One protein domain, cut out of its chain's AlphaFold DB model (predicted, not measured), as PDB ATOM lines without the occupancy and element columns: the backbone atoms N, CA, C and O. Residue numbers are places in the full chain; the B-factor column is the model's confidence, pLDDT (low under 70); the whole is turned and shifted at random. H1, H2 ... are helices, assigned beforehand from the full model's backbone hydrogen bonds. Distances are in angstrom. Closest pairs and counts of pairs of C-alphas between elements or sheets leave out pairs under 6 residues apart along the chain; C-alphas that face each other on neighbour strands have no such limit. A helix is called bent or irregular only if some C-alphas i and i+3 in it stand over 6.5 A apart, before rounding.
ATOM      1  N   PRO A 486     216.965 222.098 281.138       75.00
ATOM      2  CA  PRO A 486     216.414 222.445 279.833       75.00
ATOM      3  C   PRO A 486     216.716 221.359 278.790       75.00
ATOM      4  O   PRO A 486     217.849 220.898 278.676       75.00
ATOM      5  N   ARG A 487     215.717 220.961 277.993       77.12
ATOM      6  CA  ARG A 487     215.822 219.858 277.009       77.12
ATOM      7  C   ARG A 487     217.000 219.995 276.031       77.12
ATOM      8  O   ARG A 487     217.704 219.022 275.800       77.12
ATOM      9  N   PHE A 488     217.259 221.204 275.526       75.62
ATOM     10  CA  PHE A 488     218.388 221.485 274.629       75.62
ATOM     11  C   PHE A 488     219.722 221.266 275.334       75.62
ATOM     12  O   PHE A 488     220.598 220.568 274.833       75.62
ATOM     13  N   GLN A 489     219.836 221.798 276.549       76.81
ATOM     14  CA  GLN A 489     221.027 221.657 277.367       76.81
ATOM     15  C   GLN A 489     221.283 220.196 277.747       76.81
ATOM     16  O   GLN A 489     222.433 219.763 277.761       76.81
ATOM     17  N   TYR A 490     220.232 219.421 278.023       83.88
ATOM     18  CA  TYR A 490     220.343 217.988 278.281       83.88
ATOM     19  C   TYR A 490     220.919 217.242 277.070       83.88
ATOM     20  O   TYR A 490     221.925 216.548 277.198       83.88
ATOM     21  N   CYS A 491     220.330 217.425 275.884       83.50
ATOM     22  CA  CYS A 491     220.811 216.766 274.668       83.50
ATOM     23  C   CYS A 491     222.249 217.178 274.326       83.50
ATOM     24  O   CYS A 491     223.064 216.314 274.028       83.50
ATOM     25  N   GLN A 492     222.588 218.463 274.454       81.75
ATOM     26  CA  GLN A 492     223.932 218.974 274.174       81.75
ATOM     27  C   GLN A 492     224.983 218.467 275.174       81.75
ATOM     28  O   GLN A 492     226.105 218.139 274.801       81.75
ATOM     29  N   THR A 493     224.653 218.403 276.464       80.06
ATOM     30  CA  THR A 493     225.587 217.888 277.482       80.06
ATOM     31  C   THR A 493     225.820 216.389 277.334       80.06
ATOM     32  O   THR A 493     226.957 215.942 277.486       80.06
ATOM     33  N   LEU A 494     224.777 215.627 276.997       86.06
ATOM     34  CA  LEU A 494     224.897 214.207 276.691       86.06
ATOM     35  C   LEU A 494     225.718 213.983 275.412       86.06
ATOM     36  O   LEU A 494     226.612 213.139 275.407       86.06
ATOM     37  N   ASP A 495     225.468 214.773 274.369       83.69
ATOM     38  CA  ASP A 495     226.228 214.752 273.118       83.69
ATOM     39  C   ASP A 495     227.719 215.036 273.351       83.69
ATOM     40  O   ASP A 495     228.574 214.232 272.981       83.69
ATOM     41  N   ASN A 496     228.038 216.110 274.079       80.31
ATOM     42  CA  ASN A 496     229.409 216.460 274.451       80.31
ATOM     43  C   ASN A 496     230.104 215.354 275.256       80.31
ATOM     44  O   ASN A 496     231.311 215.151 275.114       80.31
ATOM     45  N   ALA A 497     229.371 214.635 276.107       79.69
ATOM     46  CA  ALA A 497     229.932 213.523 276.858       79.69
ATOM     47  C   ALA A 497     230.259 212.332 275.946       79.69
ATOM     48  O   ALA A 497     231.349 211.775 276.043       79.69
ATOM     49  N   ILE A 498     229.351 211.962 275.041       84.56
ATOM     50  CA  ILE A 498     229.526 210.804 274.154       84.56
ATOM     51  C   ILE A 498     230.594 211.067 273.085       84.56
ATOM     52  O   ILE A 498     231.360 210.170 272.749       84.56
ATOM     53  N   THR A 499     230.674 212.293 272.568       78.38
ATOM     54  CA  THR A 499     231.635 212.677 271.520       78.38
ATOM     55  C   THR A 499     232.952 213.226 272.065       78.38
ATOM     56  O   THR A 499     233.845 213.547 271.283       78.38
ATOM     57  N   THR A 500     233.098 213.361 273.390       74.12
ATOM     58  CA  THR A 500     234.214 214.074 274.046       74.12
ATOM     59  C   THR A 500     234.391 215.510 273.511       74.12
ATOM     60  O   THR A 500     235.500 215.954 273.237       74.12
ATOM     61  N   ASN A 501     233.286 216.255 273.376       71.44
ATOM     62  CA  ASN A 501     233.178 217.570 272.714       71.44
ATOM     63  C   ASN A 501     233.547 217.545 271.215       71.44
ATOM     64  O   ASN A 501     234.286 218.404 270.742       71.44
ATOM     65  N   GLY A 502     233.067 216.545 270.473       69.06
ATOM     66  CA  GLY A 502     233.335 216.403 269.036       69.06
ATOM     67  C   GLY A 502     234.709 215.821 268.684       69.06
ATOM     68  O   GLY A 502     234.954 215.489 267.528       69.06
ATOM     69  N   GLU A 503     235.593 215.601 269.661       73.50
ATOM     70  CA  GLU A 503     236.918 215.022 269.410       73.50
ATOM     71  C   GLU A 503     236.869 213.566 268.922       73.50
ATOM     72  O   GLU A 503     237.893 213.095 268.449       73.50
ATOM     73  N   LEU A 504     235.733 212.855 269.044       72.00
ATOM     74  CA  LEU A 504     235.518 211.490 268.522       72.00
ATOM     75  C   LEU A 504     234.838 211.435 267.143       72.00
ATOM     76  O   LEU A 504     234.747 210.363 266.538       72.00
ATOM     77  N   THR A 505     234.349 212.570 266.644       69.06
ATOM     78  CA  THR A 505     233.660 212.653 265.346       69.06
ATOM     79  C   THR A 505     234.594 213.012 264.190       69.06
ATOM     80  O   THR A 505     234.193 212.882 263.036       69.06
ATOM     81  N   ASP A 506     235.843 213.396 264.470       73.50
ATOM     82  CA  ASP A 506     236.836 213.696 263.436       73.50
ATOM     83  C   ASP A 506     237.259 212.441 262.658       73.50
ATOM     84  O   ASP A 506     237.590 211.397 263.221       73.50
ATOM     85  N   SER A 507     237.342 212.564 261.331       60.47
ATOM     86  CA  SER A 507     237.720 211.476 260.412       60.47
ATOM     87  C   SER A 507     239.174 210.998 260.546       60.47
ATOM     88  O   SER A 507     239.570 210.023 259.911       60.47
ATOM     89  N   SER A 508     239.986 211.675 261.364       63.09
ATOM     90  CA  SER A 508     241.417 211.397 261.560       63.09
ATOM     91  C   SER A 508     241.719 210.398 262.688       63.09
ATOM     92  O   SER A 508     242.884 210.085 262.944       63.09
ATOM     93  N   ILE A 509     240.691 209.894 263.371       66.62
ATOM     94  CA  ILE A 509     240.829 209.104 264.598       66.62
ATOM     95  C   ILE A 509     241.015 207.622 264.286       66.62
ATOM     96  O   ILE A 509     240.330 207.042 263.445       66.62
ATOM     97  N   GLN A 510     241.923 206.976 265.015       63.47
ATOM     98  CA  GLN A 510     242.128 205.535 264.909       63.47
ATOM     99  C   GLN A 510     241.000 204.759 265.606       63.47
ATOM    100  O   GLN A 510     240.577 205.111 266.705       63.47
ATOM    101  N   ARG A 511     240.548 203.644 265.013       63.81
ATOM    102  CA  ARG A 511     239.481 202.782 265.578       63.81
ATOM    103  C   ARG A 511     239.764 202.286 266.994       63.81
ATOM    104  O   ARG A 511     238.844 202.078 267.776       63.81
ATOM    105  N   GLU A 512     241.037 202.104 267.322       61.62
ATOM    106  CA  GLU A 512     241.467 201.699 268.658       61.62
ATOM    107  C   GLU A 512     241.145 202.778 269.707       61.62
ATOM    108  O   GLU A 512     240.742 202.445 270.820       61.62
ATOM    109  N   ASP A 513     241.217 204.059 269.335       65.00
ATOM    110  CA  ASP A 513     240.905 205.186 270.220       65.00
ATOM    111  C   ASP A 513     239.395 205.346 270.432       65.00
ATOM    112  O   ASP A 513     238.971 205.696 271.533       65.00
ATOM    113  N   LEU A 514     238.588 205.015 269.417       69.00
ATOM    114  CA  LEU A 514     237.122 204.981 269.491       69.00
ATOM    115  C   LEU A 514     236.623 203.921 270.482       69.00
ATOM    116  O   LEU A 514     235.812 204.231 271.350       69.00
ATOM    117  N   ASN A 515     237.147 202.696 270.407       66.88
ATOM    118  CA  ASN A 515     236.739 201.615 271.310       66.88
ATOM    119  C   ASN A 515     237.192 201.853 272.757       66.88
ATOM    120  O   ASN A 515     236.499 201.471 273.698       66.88
ATOM    121  N   VAL A 516     238.355 202.482 272.947       64.00
ATOM    122  CA  VAL A 516     238.877 202.795 274.284       64.00
ATOM    123  C   VAL A 516     238.174 204.011 274.884       64.00
ATOM    124  O   VAL A 516     237.970 204.041 276.086       64.00
ATOM    125  N   CYS A 517     237.758 205.005 274.099       66.38
ATOM    126  CA  CYS A 517     237.063 206.177 274.642       66.38
ATOM    127  C   CYS A 517     235.539 206.008 274.732       66.38
ATOM    128  O   CYS A 517     234.836 206.965 275.050       66.38
ATOM    129  N   ASP A 518     235.023 204.808 274.467       77.38
ATOM    130  CA  ASP A 518     233.593 204.552 274.398       77.38
ATOM    131  C   ASP A 518     232.903 204.685 275.762       77.38
ATOM    132  O   ASP A 518     232.976 203.795 276.610       77.38
ATOM    133  N   THR A 519     232.176 205.783 275.962       81.38
ATOM    134  CA  THR A 519     231.356 206.014 277.159       81.38
ATOM    135  C   THR A 519     229.883 205.638 276.973       81.38
ATOM    136  O   THR A 519     229.103 205.749 277.924       81.38
ATOM    137  N   ILE A 520     229.476 205.173 275.783       85.25
ATOM    138  CA  ILE A 520     228.083 204.796 275.486       85.25
ATOM    139  C   ILE A 520     227.568 203.694 276.430       85.25
ATOM    140  O   ILE A 520     226.441 203.834 276.914       85.25
ATOM    141  N   PRO A 521     228.338 202.638 276.777       83.88
ATOM    142  CA  PRO A 521     227.865 201.608 277.699       83.88
ATOM    143  C   PRO A 521     227.471 202.167 279.071       83.88
ATOM    144  O   PRO A 521     226.458 201.749 279.625       83.88
ATOM    145  N   LEU A 522     228.220 203.148 279.590       80.75
ATOM    146  CA  LEU A 522     227.906 203.800 280.864       80.75
ATOM    147  C   LEU A 522     226.620 204.630 280.766       80.75
ATOM    148  O   LEU A 522     225.759 204.562 281.643       80.75
ATOM    149  N   ALA A 523     226.459 205.382 279.673       85.69
ATOM    150  CA  ALA A 523     225.259 206.180 279.431       85.69
ATOM    151  C   ALA A 523     223.991 205.310 279.297       85.69
ATOM    152  O   ALA A 523     222.929 205.679 279.806       85.69
ATOM    153  N   LEU A 524     224.109 204.138 278.662       85.88
ATOM    154  CA  LEU A 524     223.038 203.142 278.541       85.88
ATOM    155  C   LEU A 524     222.704 202.483 279.887       85.88
ATOM    156  O   LEU A 524     221.528 202.360 280.245       85.88
ATOM    157  N   GLU A 525     223.719 202.103 280.666       83.50
ATOM    158  CA  GLU A 525     223.533 201.547 282.011       83.50
ATOM    159  C   GLU A 525     222.751 202.526 282.901       83.50
ATOM    160  O   GLU A 525     221.815 202.139 283.604       83.50
ATOM    161  N   TRP A 526     223.063 203.819 282.802       85.31
ATOM    162  CA  TRP A 526     222.397 204.867 283.576       85.31
ATOM    163  C   TRP A 526     221.068 205.341 282.981       85.31
ATOM    164  O   TRP A 526     220.313 206.022 283.671       85.31
ATOM    165  N   GLY A 527     220.719 204.922 281.762       83.69
ATOM    166  CA  GLY A 527     219.435 205.246 281.129       83.69
ATOM    167  C   GLY A 527     219.332 206.685 280.653       83.69
ATOM    168  O   GLY A 527     218.239 207.239 280.610       83.69
ATOM    169  N   LEU A 528     220.458 207.303 280.301       86.38
ATOM    170  CA  LEU A 528     220.486 208.703 279.873       86.38
ATOM    171  C   LEU A 528     219.799 208.914 278.509       86.38
ATOM    172  O   LEU A 528     219.382 210.025 278.186       86.38
ATOM    173  N   PHE A 529     219.606 207.854 277.724       88.31
ATOM    174  CA  PHE A 529     218.865 207.916 276.462       88.31
ATOM    175  C   PHE A 529     217.340 207.860 276.628       88.31
ATOM    176  O   PHE A 529     216.640 208.183 275.675       88.31
ATOM    177  N   ASP A 530     216.812 207.534 277.815       84.69
ATOM    178  CA  ASP A 530     215.359 207.461 278.037       84.69
ATOM    179  C   ASP A 530     214.707 208.852 277.839       84.69
ATOM    180  O   ASP A 530     213.641 208.977 277.243       84.69
ATOM    181  N   MET A 531     215.377 209.932 278.261       82.56
ATOM    182  CA  MET A 531     214.913 211.303 277.996       82.56
ATOM    183  C   MET A 531     214.990 211.650 276.500       82.56
ATOM    184  O   MET A 531     214.085 212.292 275.971       82.56
ATOM    185  N   VAL A 532     216.035 211.197 275.798       85.75
ATOM    186  CA  VAL A 532     216.187 211.416 274.349       85.75
ATOM    187  C   VAL A 532     215.066 210.720 273.578       85.75
ATOM    188  O   VAL A 532     214.492 211.335 272.689       85.75
ATOM    189  N   ASP A 533     214.693 209.497 273.967       85.00
ATOM    190  CA  ASP A 533     213.548 208.769 273.403       85.00
ATOM    191  C   ASP A 533     212.243 209.562 273.557       85.00
ATOM    192  O   ASP A 533     211.517 209.778 272.582       85.00
ATOM    193  N   THR A 534     211.981 210.104 274.754       83.88
ATOM    194  CA  THR A 534     210.769 210.910 274.986       83.88
ATOM    195  C   THR A 534     210.719 212.192 274.154       83.88
ATOM    196  O   THR A 534     209.640 212.597 273.725       83.88
ATOM    197  N   LEU A 535     211.869 212.826 273.906       83.56
ATOM    198  CA  LEU A 535     211.959 214.040 273.093       83.56
ATOM    199  C   LEU A 535     211.850 213.713 271.596       83.56
ATOM    200  O   LEU A 535     211.096 214.373 270.878       83.56
ATOM    201  N   ALA A 536     212.533 212.660 271.138       82.00
ATOM    202  CA  ALA A 536     212.530 212.210 269.747       82.00
ATOM    203  C   ALA A 536     211.135 211.768 269.285       82.00
ATOM    204  O   ALA A 536     210.729 212.051 268.160       82.00
ATOM    205  N   THR A 537     210.387 211.100 270.167       81.31
ATOM    206  CA  THR A 537     209.029 210.602 269.897       81.31
ATOM    207  C   THR A 537     207.927 211.601 270.252       81.31
ATOM    208  O   THR A 537     206.740 211.304 270.109       81.31
ATOM    209  N   SER A 538     208.281 212.813 270.679       81.75
ATOM    210  CA  SER A 538     207.306 213.870 270.939       81.75
ATOM    211  C   SER A 538     206.649 214.378 269.641       81.75
ATOM    212  O   SER A 538     207.087 214.083 268.527       81.75
ATOM    213  N   MET A 539     205.583 215.170 269.788       77.25
ATOM    214  CA  MET A 539     204.924 215.897 268.690       77.25
ATOM    215  C   MET A 539     205.416 217.354 268.567       77.25
ATOM    216  O   MET A 539     204.798 218.146 267.858       77.25
ATOM    217  N   SER A 540     206.461 217.750 269.302       78.69
ATOM    218  CA  SER A 540     206.954 219.133 269.324       78.69
ATOM    219  C   SER A 540     208.145 219.294 268.385       78.69
ATOM    220  O   SER A 540     209.157 218.622 268.554       78.69
ATOM    221  N   SER A 541     208.067 220.244 267.448       77.75
ATOM    222  CA  SER A 541     209.209 220.583 266.587       77.75
ATOM    223  C   SER A 541     210.410 221.098 267.391       77.75
ATOM    224  O   SER A 541     211.551 220.823 267.043       77.75
ATOM    225  N   GLU A 542     210.170 221.777 268.518       76.50
ATOM    226  CA  GLU A 542     211.239 222.250 269.403       76.50
ATOM    227  C   GLU A 542     211.981 221.091 270.093       76.50
ATOM    228  O   GLU A 542     213.188 221.175 270.313       76.50
ATOM    229  N   ASP A 543     211.279 220.008 270.445       82.88
ATOM    230  CA  ASP A 543     211.911 218.799 270.992       82.88
ATOM    231  C   ASP A 543     212.743 218.090 269.915       82.88
ATOM    232  O   ASP A 543     213.835 217.598 270.198       82.88
ATOM    233  N   HIS A 544     212.266 218.081 268.667       84.19
ATOM    234  CA  HIS A 544     212.998 217.513 267.532       84.19
ATOM    235  C   HIS A 544     214.287 218.287 267.254       84.19
ATOM    236  O   HIS A 544     215.350 217.674 267.169       84.19
ATOM    237  N   ALA A 545     214.225 219.622 267.219       81.94
ATOM    238  CA  ALA A 545     215.399 220.481 267.056       81.94
ATOM    239  C   ALA A 545     216.458 220.254 268.153       81.94
ATOM    240  O   ALA A 545     217.655 220.320 267.884       81.94
ATOM    241  N   ALA A 546     216.038 219.932 269.383       83.19
ATOM    242  CA  ALA A 546     216.959 219.615 270.475       83.19
ATOM    243  C   ALA A 546     217.675 218.265 270.300       83.19
ATOM    244  O   ALA A 546     218.787 218.095 270.797       83.19
ATOM    245  N   VAL A 547     217.042 217.292 269.638       86.75
ATOM    246  CA  VAL A 547     217.544 215.912 269.524       86.75
ATOM    247  C   VAL A 547     218.378 215.689 268.258       86.75
ATOM    248  O   VAL A 547     219.282 214.859 268.266       86.75
ATOM    249  N   VAL A 548     218.143 216.432 267.177       85.56
ATOM    250  CA  VAL A 548     218.876 216.241 265.911       85.56
ATOM    251  C   VAL A 548     220.410 216.281 266.058       85.56
ATOM    252  O   VAL A 548     221.045 215.381 265.504       85.56
ATOM    253  N   PRO A 549     221.030 217.190 266.841       85.25
ATOM    254  CA  PRO A 549     222.486 217.206 267.013       85.25
ATOM    255  C   PRO A 549     223.054 215.900 267.585       85.25
ATOM    256  O   PRO A 549     224.015 215.355 267.045       85.25
ATOM    257  N   ILE A 550     222.422 215.333 268.621       88.19
ATOM    258  CA  ILE A 550     222.883 214.064 269.203       88.19
ATOM    259  C   ILE A 550     222.663 212.892 268.236       88.19
ATOM    260  O   ILE A 550     223.491 211.984 268.178       88.19
ATOM    261  N   LEU A 551     221.593 212.904 267.428       87.81
ATOM    262  CA  LEU A 551     221.398 211.891 266.382       87.81
ATOM    263  C   LEU A 551     222.482 211.988 265.308       87.81
ATOM    264  O   LEU A 551     223.024 210.960 264.912       87.81
ATOM    265  N   HIS A 552     222.829 213.203 264.880       86.62
ATOM    266  CA  HIS A 552     223.910 213.439 263.929       86.62
ATOM    267  C   HIS A 552     225.234 212.859 264.444       86.62
ATOM    268  O   HIS A 552     225.866 212.046 263.769       86.62
ATOM    269  N   SER A 553     225.616 213.193 265.677       86.06
ATOM    270  CA  SER A 553     226.818 212.654 266.319       86.06
ATOM    271  C   SER A 553     226.810 211.128 266.422       86.06
ATOM    272  O   SER A 553     227.824 210.488 266.149       86.06
ATOM    273  N   LEU A 554     225.670 210.513 266.757       86.94
ATOM    274  CA  LEU A 554     225.546 209.052 266.804       86.94
ATOM    275  C   LEU A 554     225.727 208.403 265.424       86.94
ATOM    276  O   LEU A 554     226.350 207.345 265.334       86.94
ATOM    277  N   VAL A 555     225.228 209.028 264.353       84.69
ATOM    278  CA  VAL A 555     225.457 208.560 262.975       84.69
ATOM    279  C   VAL A 555     226.926 208.709 262.583       84.69
ATOM    280  O   VAL A 555     227.477 207.800 261.963       84.69
ATOM    281  N   MET A 556     227.592 209.788 262.991       81.94
ATOM    282  CA  MET A 556     229.030 209.940 262.754       81.94
ATOM    283  C   MET A 556     229.854 208.874 263.487       81.94
ATOM    284  O   MET A 556     230.753 208.269 262.907       81.94
ATOM    285  N   LEU A 557     229.512 208.567 264.740       82.06
ATOM    286  CA  LEU A 557     230.156 207.488 265.497       82.06
ATOM    287  C   LEU A 557     229.876 206.099 264.896       82.06
ATOM    288  O   LEU A 557     230.741 205.221 264.949       82.06
ATOM    289  N   LEU A 558     228.695 205.901 264.299       81.25
ATOM    290  CA  LEU A 558     228.376 204.711 263.508       81.25
ATOM    291  C   LEU A 558     229.295 204.597 262.290       81.25
ATOM    292  O   LEU A 558     229.907 203.549 262.109       81.25
ATOM    293  N   GLN A 559     229.453 205.668 261.510       79.25
ATOM    294  CA  GLN A 559     230.356 205.692 260.352       79.25
ATOM    295  C   GLN A 559     231.813 205.414 260.743       79.25
ATOM    296  O   GLN A 559     232.504 204.666 260.050       79.25
ATOM    297  N   ASN A 560     232.250 205.928 261.895       78.38
ATOM    298  CA  ASN A 560     233.591 205.698 262.435       78.38
ATOM    299  C   ASN A 560     233.791 204.271 263.006       78.38
ATOM    300  O   ASN A 560     234.911 203.899 263.361       78.38
ATOM    301  N   GLY A 561     232.740 203.441 263.055       73.12
ATOM    302  CA  GLY A 561     232.819 202.011 263.377       73.12
ATOM    303  C   GLY A 561     232.597 201.631 264.843       73.12
ATOM    304  O   GLY A 561     232.821 200.474 265.203       73.12
ATOM    305  N   LEU A 562     232.114 202.547 265.689       78.31
ATOM    306  CA  LEU A 562     231.927 202.318 267.135       78.31
ATOM    307  C   LEU A 562     230.860 201.247 267.471       78.31
ATOM    308  O   LEU A 562     230.846 200.672 268.565       78.31
ATOM    309  N   PHE A 563     229.947 200.969 266.535       75.25
ATOM    310  CA  PHE A 563     228.836 200.022 266.704       75.25
ATOM    311  C   PHE A 563     229.095 198.640 266.079       75.25
ATOM    312  O   PHE A 563     228.238 197.759 266.172       75.25
ATOM    313  N   ASN A 564     230.271 198.409 265.484       71.44
ATOM    314  CA  ASN A 564     230.564 197.180 264.734       71.44
ATOM    315  C   ASN A 564     230.514 195.913 265.597       71.44
ATOM    316  O   ASN A 564     230.027 194.880 265.143       71.44
ATOM    317  N   GLU A 565     230.938 195.984 266.860       65.75
ATOM    318  CA  GLU A 565     230.838 194.857 267.800       65.75
ATOM    319  C   GLU A 565     229.380 194.426 268.026       65.75
ATOM    320  O   GLU A 565     229.061 193.239 267.961       65.75
ATOM    321  N   ALA A 566     228.469 195.393 268.187       63.28
ATOM    322  CA  ALA A 566     227.044 195.121 268.369       63.28
ATOM    323  C   ALA A 566     226.402 194.511 267.108       63.28
ATOM    324  O   ALA A 566     225.520 193.657 267.222       63.28
ATOM    325  N   MET A 567     226.871 194.918 265.921       62.16
ATOM    326  CA  MET A 567     226.461 194.356 264.629       62.16
ATOM    327  C   MET A 567     226.945 192.908 264.452       62.16
ATOM    328  O   MET A 567     226.193 192.068 263.965       62.16
ATOM    329  N   HIS A 568     228.178 192.589 264.859       59.94
ATOM    330  CA  HIS A 568     228.748 191.244 264.719       59.94
ATOM    331  C   HIS A 568     228.118 190.214 265.668       59.94
ATOM    332  O   HIS A 568     227.899 189.074 265.257       59.94
ATOM    333  N   GLU A 569     227.773 190.599 266.900       57.91
ATOM    334  CA  GLU A 569     227.099 189.703 267.855       57.91
ATOM    335  C   GLU A 569     225.693 189.278 267.394       57.91
ATOM    336  O   GLU A 569     225.261 188.163 267.687       57.91
ATOM    337  N   HIS A 570     224.996 190.130 266.634       53.59
ATOM    338  CA  HIS A 570     223.618 189.894 266.176       53.59
ATOM    339  C   HIS A 570     223.520 189.547 264.674       53.59
ATOM    340  O   HIS A 570     222.464 189.125 264.209       53.59
ATOM    341  N   GLY A 571     224.620 189.663 263.916       50.00
ATOM    342  CA  GLY A 571     224.693 189.444 262.464       50.00
ATOM    343  C   GLY A 571     224.959 188.002 262.007       50.00
ATOM    344  O   GLY A 571     225.096 187.762 260.810       50.00
ATOM    345  N   GLN A 578     213.710 189.979 253.681       39.06
ATOM    346  CA  GLN A 578     212.352 190.301 254.143       39.06
ATOM    347  C   GLN A 578     212.244 190.386 255.688       39.06
ATOM    348  O   GLN A 578     211.162 190.646 256.211       39.06
ATOM    349  N   SER A 579     213.354 190.199 256.420       45.25
ATOM    350  CA  SER A 579     213.411 190.038 257.887       45.25
ATOM    351  C   SER A 579     214.009 191.233 258.657       45.25
ATOM    352  O   SER A 579     213.832 191.349 259.870       45.25
ATOM    353  N   GLU A 580     214.702 192.166 257.999       50.78
ATOM    354  CA  GLU A 580     215.369 193.271 258.716       50.78
ATOM    355  C   GLU A 580     214.367 194.211 259.413       50.78
ATOM    356  O   GLU A 580     214.548 194.571 260.576       50.78
ATOM    357  N   ASP A 581     213.252 194.536 258.751       46.41
ATOM    358  CA  ASP A 581     212.195 195.385 259.320       46.41
ATOM    359  C   ASP A 581     211.398 194.695 260.440       46.41
ATOM    360  O   ASP A 581     210.897 195.360 261.349       46.41
ATOM    361  N   SER A 582     211.287 193.361 260.407       44.97
ATOM    362  CA  SER A 582     210.644 192.592 261.480       44.97
ATOM    363  C   SER A 582     211.577 192.409 262.678       44.97
ATOM    364  O   SER A 582     211.106 192.404 263.814       44.97
ATOM    365  N   SER A 583     212.891 192.353 262.445       55.28
ATOM    366  CA  SER A 583     213.917 192.309 263.490       55.28
ATOM    367  C   SER A 583     213.997 193.631 264.254       55.28
ATOM    368  O   SER A 583     214.007 193.623 265.478       55.28
ATOM    369  N   LEU A 584     213.945 194.777 263.568       56.75
ATOM    370  CA  LEU A 584     213.921 196.101 264.208       56.75
ATOM    371  C   LEU A 584     212.634 196.357 265.000       56.75
ATOM    372  O   LEU A 584     212.689 196.869 266.116       56.75
ATOM    373  N   LYS A 585     211.479 195.954 264.457       56.22
ATOM    374  CA  LYS A 585     210.207 196.036 265.182       56.22
ATOM    375  C   LYS A 585     210.215 195.159 266.438       56.22
ATOM    376  O   LYS A 585     209.776 195.618 267.484       56.22
ATOM    377  N   ARG A 586     210.788 193.950 266.360       58.16
ATOM    378  CA  ARG A 586     211.023 193.093 267.532       58.16
ATOM    379  C   ARG A 586     211.968 193.731 268.540       58.16
ATOM    380  O   ARG A 586     211.655 193.706 269.714       58.16
ATOM    381  N   VAL A 587     213.061 194.356 268.105       61.34
ATOM    382  CA  VAL A 587     214.003 195.048 269.004       61.34
ATOM    383  C   VAL A 587     213.312 196.182 269.763       61.34
ATOM    384  O   VAL A 587     213.537 196.338 270.956       61.34
ATOM    385  N   ILE A 588     212.437 196.944 269.105       63.41
ATOM    386  CA  ILE A 588     211.676 198.027 269.746       63.41
ATOM    387  C   ILE A 588     210.604 197.461 270.698       63.41
ATOM    388  O   ILE A 588     210.460 197.958 271.814       63.41
ATOM    389  N   GLU A 589     209.896 196.397 270.302       62.19
ATOM    390  CA  GLU A 589     208.885 195.716 271.132       62.19
ATOM    391  C   GLU A 589     209.496 194.964 272.336       62.19
ATOM    392  O   GLU A 589     208.884 194.916 273.399       62.19
ATOM    393  N   GLU A 590     210.708 194.416 272.207       57.66
ATOM    394  CA  GLU A 590     211.438 193.707 273.273       57.66
ATOM    395  C   GLU A 590     212.076 194.658 274.297       57.66
ATOM    396  O   GLU A 590     212.326 194.256 275.435       57.66
ATOM    397  N   CYS A 591     212.338 195.915 273.922       58.22
ATOM    398  CA  CYS A 591     213.009 196.878 274.798       58.22
ATOM    399  C   CYS A 591     212.087 197.558 275.824       58.22
ATOM    400  O   CYS A 591     212.603 198.259 276.694       58.22
ATOM    401  N   ASP A 592     210.760 197.379 275.755       53.28
ATOM    402  CA  ASP A 592     209.786 197.916 276.731       53.28
ATOM    403  C   ASP A 592     210.013 199.420 277.070       53.28
ATOM    404  O   ASP A 592     209.805 199.878 278.197       53.28
ATOM    405  N   GLY A 593     210.498 200.200 276.090       58.66
ATOM    406  CA  GLY A 593     210.802 201.634 276.221       58.66
ATOM    407  C   GLY A 593     212.074 201.992 277.006       58.66
ATOM    408  O   GLY A 593     212.189 203.119 277.482       58.66
ATOM    409  N   LYS A 594     213.019 201.061 277.201       68.31
ATOM    410  CA  LYS A 594     214.297 201.322 277.892       68.31
ATOM    411  C   LYS A 594     215.487 200.912 277.036       68.31
ATOM    412  O   LYS A 594     215.732 199.729 276.805       68.31
ATOM    413  N   ILE A 595     216.294 201.890 276.642       78.12
ATOM    414  CA  ILE A 595     217.443 201.663 275.761       78.12
ATOM    415  C   ILE A 595     218.657 201.304 276.619       78.12
ATOM    416  O   ILE A 595     219.245 202.159 277.277       78.12
ATOM    417  N   ARG A 596     219.014 200.014 276.647       78.81
ATOM    418  CA  ARG A 596     220.085 199.484 277.519       78.81
ATOM    419  C   ARG A 596     221.247 198.830 276.780       78.81
ATOM    420  O   ARG A 596     222.280 198.579 277.388       78.81
ATOM    421  N   THR A 597     221.109 198.573 275.482       81.94
ATOM    422  CA  THR A 597     222.158 197.959 274.655       81.94
ATOM    423  C   THR A 597     222.481 198.841 273.452       81.94
ATOM    424  O   THR A 597     221.628 199.589 272.971       81.94
ATOM    425  N   LYS A 598     223.713 198.741 272.934       82.00
ATOM    426  CA  LYS A 598     224.124 199.450 271.707       82.00
ATOM    427  C   LYS A 598     223.252 199.063 270.506       82.00
ATOM    428  O   LYS A 598     222.918 199.918 269.694       82.00
ATOM    429  N   TRP A 599     222.844 197.794 270.427       81.00
ATOM    430  CA  TRP A 599     221.933 197.299 269.392       81.00
ATOM    431  C   TRP A 599     220.540 197.936 269.491       81.00
ATOM    432  O   TRP A 599     220.002 198.411 268.492       81.00
ATOM    433  N   ALA A 600     219.981 198.034 270.703       79.94
ATOM    434  CA  ALA A 600     218.718 198.732 270.925       79.94
ATOM    435  C   ALA A 600     218.817 200.215 270.549       79.94
ATOM    436  O   ALA A 600     217.901 200.739 269.919       79.94
ATOM    437  N   LEU A 601     219.933 200.872 270.886       83.88
ATOM    438  CA  LEU A 601     220.184 202.269 270.527       83.88
ATOM    439  C   LEU A 601     220.236 202.464 269.007       83.88
ATOM    440  O   LEU A 601     219.633 203.407 268.506       83.88
ATOM    441  N   LEU A 602     220.884 201.559 268.269       82.12
ATOM    442  CA  LEU A 602     220.929 201.592 266.804       82.12
ATOM    443  C   LEU A 602     219.536 201.399 266.182       82.12
ATOM    444  O   LEU A 602     219.168 202.096 265.235       82.12
ATOM    445  N   GLY A 603     218.736 200.487 266.744       78.06
ATOM    446  CA  GLY A 603     217.352 200.286 266.319       78.06
ATOM    447  C   GLY A 603     216.474 201.514 266.561       78.06
ATOM    448  O   GLY A 603     215.730 201.925 265.669       78.06
ATOM    449  N   HIS A 604     216.616 202.146 267.728       82.19
ATOM    450  CA  HIS A 604     215.923 203.390 268.059       82.19
ATOM    451  C   HIS A 604     216.419 204.564 267.208       82.19
ATOM    452  O   HIS A 604     215.600 205.343 266.749       82.19
ATOM    453  N   LEU A 605     217.715 204.654 266.892       85.38
ATOM    454  CA  LEU A 605     218.273 205.674 265.997       85.38
ATOM    455  C   LEU A 605     217.629 205.617 264.605       85.38
ATOM    456  O   LEU A 605     217.168 206.638 264.093       85.38
ATOM    457  N   LYS A 606     217.531 204.416 264.017       81.25
ATOM    458  CA  LYS A 606     216.837 204.217 262.735       81.25
ATOM    459  C   LYS A 606     215.358 204.598 262.841       81.25
ATOM    460  O   LYS A 606     214.831 205.261 261.949       81.25
ATOM    461  N   TYR A 607     214.700 204.212 263.934       82.19
ATOM    462  CA  TYR A 607     213.310 204.576 264.190       82.19
ATOM    463  C   TYR A 607     213.116 206.093 264.327       82.19
ATOM    464  O   TYR A 607     212.217 206.629 263.688       82.19
ATOM    465  N   TYR A 608     213.967 206.801 265.074       85.12
ATOM    466  CA  TYR A 608     213.877 208.251 265.266       85.12
ATOM    467  C   TYR A 608     214.035 209.009 263.960       85.12
ATOM    468  O   TYR A 608     213.214 209.868 263.664       85.12
ATOM    469  N   LEU A 609     215.046 208.676 263.152       83.06
ATOM    470  CA  LEU A 609     215.258 209.334 261.861       83.06
ATOM    471  C   LEU A 609     214.055 209.118 260.934       83.06
ATOM    472  O   LEU A 609     213.562 210.063 260.320       83.06
ATOM    473  N   GLN A 610     213.516 207.897 260.904       78.12
ATOM    474  CA  GLN A 610     212.329 207.580 260.116       78.12
ATOM    475  C   GLN A 610     211.058 208.257 260.659       78.12
ATOM    476  O   GLN A 610     210.204 208.683 259.883       78.12
ATOM    477  N   TYR A 611     210.932 208.383 261.976       79.00
ATOM    478  CA  TYR A 611     209.830 209.069 262.639       79.00
ATOM    479  C   TYR A 611     209.860 210.578 262.372       79.00
ATOM    480  O   TYR A 611     208.869 211.140 261.903       79.00
ATOM    481  N   LEU A 612     211.010 211.221 262.583       77.81
ATOM    482  CA  LEU A 612     211.231 212.646 262.340       77.81
ATOM    483  C   LEU A 612     210.962 213.011 260.879       77.81
ATOM    484  O   LEU A 612     210.254 213.983 260.617       77.81
ATOM    485  N   TYR A 613     211.414 212.166 259.944       74.62
ATOM    486  CA  TYR A 613     211.117 212.300 258.517       74.62
ATOM    487  C   TYR A 613     209.606 212.346 258.224       74.62
ATOM    488  O   TYR A 613     209.169 213.015 257.289       74.62
ATOM    489  N   THR A 614     208.788 211.649 259.018       72.62
ATOM    490  CA  THR A 614     207.330 211.600 258.821       72.62
ATOM    491  C   THR A 614     206.531 212.652 259.585       72.62
ATOM    492  O   THR A 614     205.462 213.039 259.114       72.62
ATOM    493  N   VAL A 615     207.001 213.094 260.755       69.56
ATOM    494  CA  VAL A 615     206.228 213.950 261.676       69.56
ATOM    495  C   VAL A 615     206.612 215.428 261.580       69.56
ATOM    496  O   VAL A 615     205.758 216.272 261.843       69.56
ATOM    497  N   SER A 616     207.839 215.763 261.159       62.88
ATOM    498  CA  SER A 616     208.352 217.144 261.168       62.88
ATOM    499  C   SER A 616     208.640 217.714 259.762       62.88
ATOM    500  O   SER A 616     209.781 218.044 259.443       62.88
ATOM    501  N   PRO A 617     207.637 217.855 258.869       56.44
ATOM    502  CA  PRO A 617     207.848 218.353 257.503       56.44
ATOM    503  C   PRO A 617     208.013 219.883 257.404       56.44
ATOM    504  O   PRO A 617     208.122 220.414 256.301       56.44
ATOM    505  N   THR A 618     207.949 220.622 258.517       52.00
ATOM    506  CA  THR A 618     207.811 222.091 258.517       52.00
ATOM    507  C   THR A 618     209.128 222.873 258.532       52.00
ATOM    508  O   THR A 618     209.101 224.063 258.223       52.00
ATOM    509  N   GLU A 619     210.268 222.243 258.831       58.28
ATOM    510  CA  GLU A 619     211.590 222.893 258.861       58.28
ATOM    511  C   GLU A 619     212.504 222.302 257.775       58.28
ATOM    512  O   GLU A 619     212.978 221.173 257.876       58.28
ATOM    513  N   ALA A 620     212.725 223.061 256.698       52.72
ATOM    514  CA  ALA A 620     213.424 222.580 255.501       52.72
ATOM    515  C   ALA A 620     214.909 222.235 255.731       52.72
ATOM    516  O   ALA A 620     215.420 221.324 255.083       52.72
ATOM    517  N   GLU A 621     215.589 222.936 256.646       57.72
ATOM    518  CA  GLU A 621     216.995 222.674 256.998       57.72
ATOM    519  C   GLU A 621     217.129 221.371 257.798       57.72
ATOM    520  O   GLU A 621     217.860 220.473 257.389       57.72
ATOM    521  N   LEU A 622     216.302 221.199 258.838       59.09
ATOM    522  CA  LEU A 622     216.237 219.977 259.647       59.09
ATOM    523  C   LEU A 622     215.968 218.724 258.787       59.09
ATOM    524  O   LEU A 622     216.474 217.639 259.065       59.09
ATOM    525  N   PHE A 623     215.168 218.866 257.727       58.91
ATOM    526  CA  PHE A 623     214.814 217.770 256.826       58.91
ATOM    527  C   PHE A 623     215.969 217.319 255.924       58.91
ATOM    528  O   PHE A 623     216.115 216.117 255.694       58.91
ATOM    529  N   SER A 624     216.783 218.255 255.419       60.03
ATOM    530  CA  SER A 624     217.976 217.915 254.631       60.03
ATOM    531  C   SER A 624     218.929 217.064 255.466       60.03
ATOM    532  O   SER A 624     219.343 215.989 255.029       60.03
ATOM    533  N   ASP A 625     219.165 217.495 256.706       65.75
ATOM    534  CA  ASP A 625     220.059 216.822 257.642       65.75
ATOM    535  C   ASP A 625     219.520 215.436 258.027       65.75
ATOM    536  O   ASP A 625     220.230 214.438 257.936       65.75
ATOM    537  N   VAL A 626     218.234 215.318 258.385       73.38
ATOM    538  CA  VAL A 626     217.624 214.023 258.752       73.38
ATOM    539  C   VAL A 626     217.589 213.049 257.568       73.38
ATOM    540  O   VAL A 626     217.793 211.846 257.759       73.38
ATOM    541  N   HIS A 627     217.360 213.534 256.343       74.50
ATOM    542  CA  HIS A 627     217.375 212.697 255.143       74.50
ATOM    543  C   HIS A 627     218.780 212.167 254.836       74.50
ATOM    544  O   HIS A 627     218.945 210.966 254.595       74.50
ATOM    545  N   GLU A 628     219.792 213.035 254.897       77.56
ATOM    546  CA  GLU A 628     221.194 212.654 254.729       77.56
ATOM    547  C   GLU A 628     221.625 211.638 255.798       77.56
ATOM    548  O   GLU A 628     222.179 210.584 255.472       77.56
ATOM    549  N   LEU A 629     221.275 211.887 257.063       77.44
ATOM    550  CA  LEU A 629     221.548 210.985 258.181       77.44
ATOM    551  C   LEU A 629     220.871 209.620 258.008       77.44
ATOM    552  O   LEU A 629     221.515 208.586 258.199       77.44
ATOM    553  N   SER A 630     219.600 209.587 257.599       79.38
ATOM    554  CA  SER A 630     218.878 208.334 257.342       79.38
ATOM    555  C   SER A 630     219.528 207.533 256.214       79.38
ATOM    556  O   SER A 630     219.712 206.319 256.337       79.38
ATOM    557  N   HIS A 631     219.919 208.200 255.124       77.75
ATOM    558  CA  HIS A 631     220.603 207.557 254.005       77.75
ATOM    559  C   HIS A 631     221.985 207.017 254.417       77.75
ATOM    560  O   HIS A 631     222.376 205.919 254.012       77.75
ATOM    561  N   ASN A 632     222.708 207.752 255.263       76.62
ATOM    562  CA  ASN A 632     224.003 207.347 255.802       76.62
ATOM    563  C   ASN A 632     223.909 206.091 256.679       76.62
ATOM    564  O   ASN A 632     224.705 205.166 256.498       76.62
ATOM    565  N   VAL A 633     222.907 206.011 257.561       77.75
ATOM    566  CA  VAL A 633     222.639 204.809 258.369       77.75
ATOM    567  C   VAL A 633     222.287 203.619 257.474       77.75
ATOM    568  O   VAL A 633     222.835 202.533 257.647       77.75
ATOM    569  N   GLU A 634     221.416 203.805 256.478       77.56
ATOM    570  CA  GLU A 634     221.047 202.726 255.555       77.56
ATOM    571  C   GLU A 634     222.221 202.220 254.713       77.56
ATOM    572  O   GLU A 634     222.343 201.011 254.504       77.56
ATOM    573  N   ARG A 635     223.081 203.120 254.224       75.75
ATOM    574  CA  ARG A 635     224.287 202.753 253.473       75.75
ATOM    575  C   ARG A 635     225.230 201.919 254.341       75.75
ATOM    576  O   ARG A 635     225.732 200.902 253.867       75.75
ATOM    577  N   TYR A 636     225.421 202.314 255.601       71.38
ATOM    578  CA  TYR A 636     226.297 201.606 256.535       71.38
ATOM    579  C   TYR A 636     225.769 200.208 256.885       71.38
ATOM    580  O   TYR A 636     226.519 199.236 256.886       71.38
ATOM    581  N   LEU A 637     224.457 200.082 257.112       70.56
ATOM    582  CA  LEU A 637     223.816 198.794 257.397       70.56
ATOM    583  C   LEU A 637     223.852 197.831 256.196       70.56
ATOM    584  O   LEU A 637     223.935 196.622 256.396       70.56
TER     585      LEU A 637
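What this domain is: This is residues 486 to 571 and 578 to 637 of the 804 residues of an uncharacterized protein of Phytophthora parasitica (strain INRA-310) (UniProt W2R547). Three long helices, H5, H8 and H9, make a somewhat splayed core, their centres at the corners of a triangle; H1 lies side by side with H5 on the side away from H9, and the short H4 packs on both H5 and H8. H7 crosses the first half of H8, H6 and H3 meet H8 near its first residues, and H2, out at the end of a long link, touches no helix. The printed part has 146 residues with nine named helices, H1 to H9 in order along the chain, and no named strand: the class is all helix. The whole is compact and rounded, with a radius of gyration of the C-alphas of 14.5 A and spans of 40 by 37 by 29 A.

Where its parts are: The longest helix, H5, holds residues 541 to 559 and runs 26.6 A from C-alpha 541 at (209.209, 220.583, 266.587) to C-alpha 559. It has a kink of 34 degrees near residue 548 and is irregular, but only just: C-alphas 546 and 549 are 7.0 A apart. H8, residues 598 to 615, is 25.1 A long. H9, residues 620 to 637, is 26.0 A long and ends at C-alpha 637 at (223.816, 198.794, 257.397). H1, residues 487 to 499, is 18.2 A long and begins at C-alpha 487 at (215.822, 219.858, 277.009). H7, residues 580 to 590, is 15.1 A long. The shorter helices are H2, residues 511 to 516, H3, residues 520 to 526, H4, residues 529 to 536, and H6, residues 564 to 570.

How they stand to each other: H5, H8 and H9 form a bundle, up and down, each running against the one before it in the chain. H5 and H8 are close but not clearly touching, the C-alphas of Leu 551 and Leu 605 closest at 7.0 A, at a steep tilt of 44 degrees. H8 and H9 form a helical hairpin; residues 606 to 613 of H8 touch H9, closest at the C-alphas of Leu 609 and Ser 630, 5.9 A, and the tilt of 37 degrees is only just steep. H5 and H9 touch and run the same way at a shallow tilt of 31 degrees, the C-alphas of Val 555 and Val 633 closest at 6.6 A. H1 touches H5 and runs the same way at a shallow tilt of 7 degrees, the C-alphas of Phe 488 and Ala 546 closest at 4.8 A. H4 touches residues 543 to 547 of H5, the C-alphas of Leu 535 and Asp 543 closest at 5.2 A. H8 is the hub, touching five helices. It only just touches H4, H3 and H6, with 3 pairs of C-alphas within 8 A each; the closest are those of Ala 536 and Tyr 608, 6.1 A, Pro 521 and Lys 598, 7.4 A, and Ala 566 and Trp 599, 5.6 A. H7 touches residues 600 to 604 of H8 about perpendicular, at 75 degrees, the C-alphas of Leu 584 and Gly 603 closest at 5.8 A. H2 and H5 are only just apart, at 8.4 A. Every O i to N i+4 pair is within hydrogen-bond range in H1, H2, H3, H4, H7, H8 and H9, against 13 of 15 in H5 and 2 of 3 in H6.

The domain as a whole: The C-alphas of Pro 486 and Gln 578 are the two farthest apart, 41.3 A. Residues 572 to 577 are not printed, and C-alphas 571 and 578 are 14.9 A apart across this cut, which falls in the link from H6 to H7. The link from H1 to H2, 11 residues, is long. The mean pLDDT of the printed part is 73.5; 48 residues are under 70, among them 507 to 517, 565 to 571, 578 to 594 and 615 to 625.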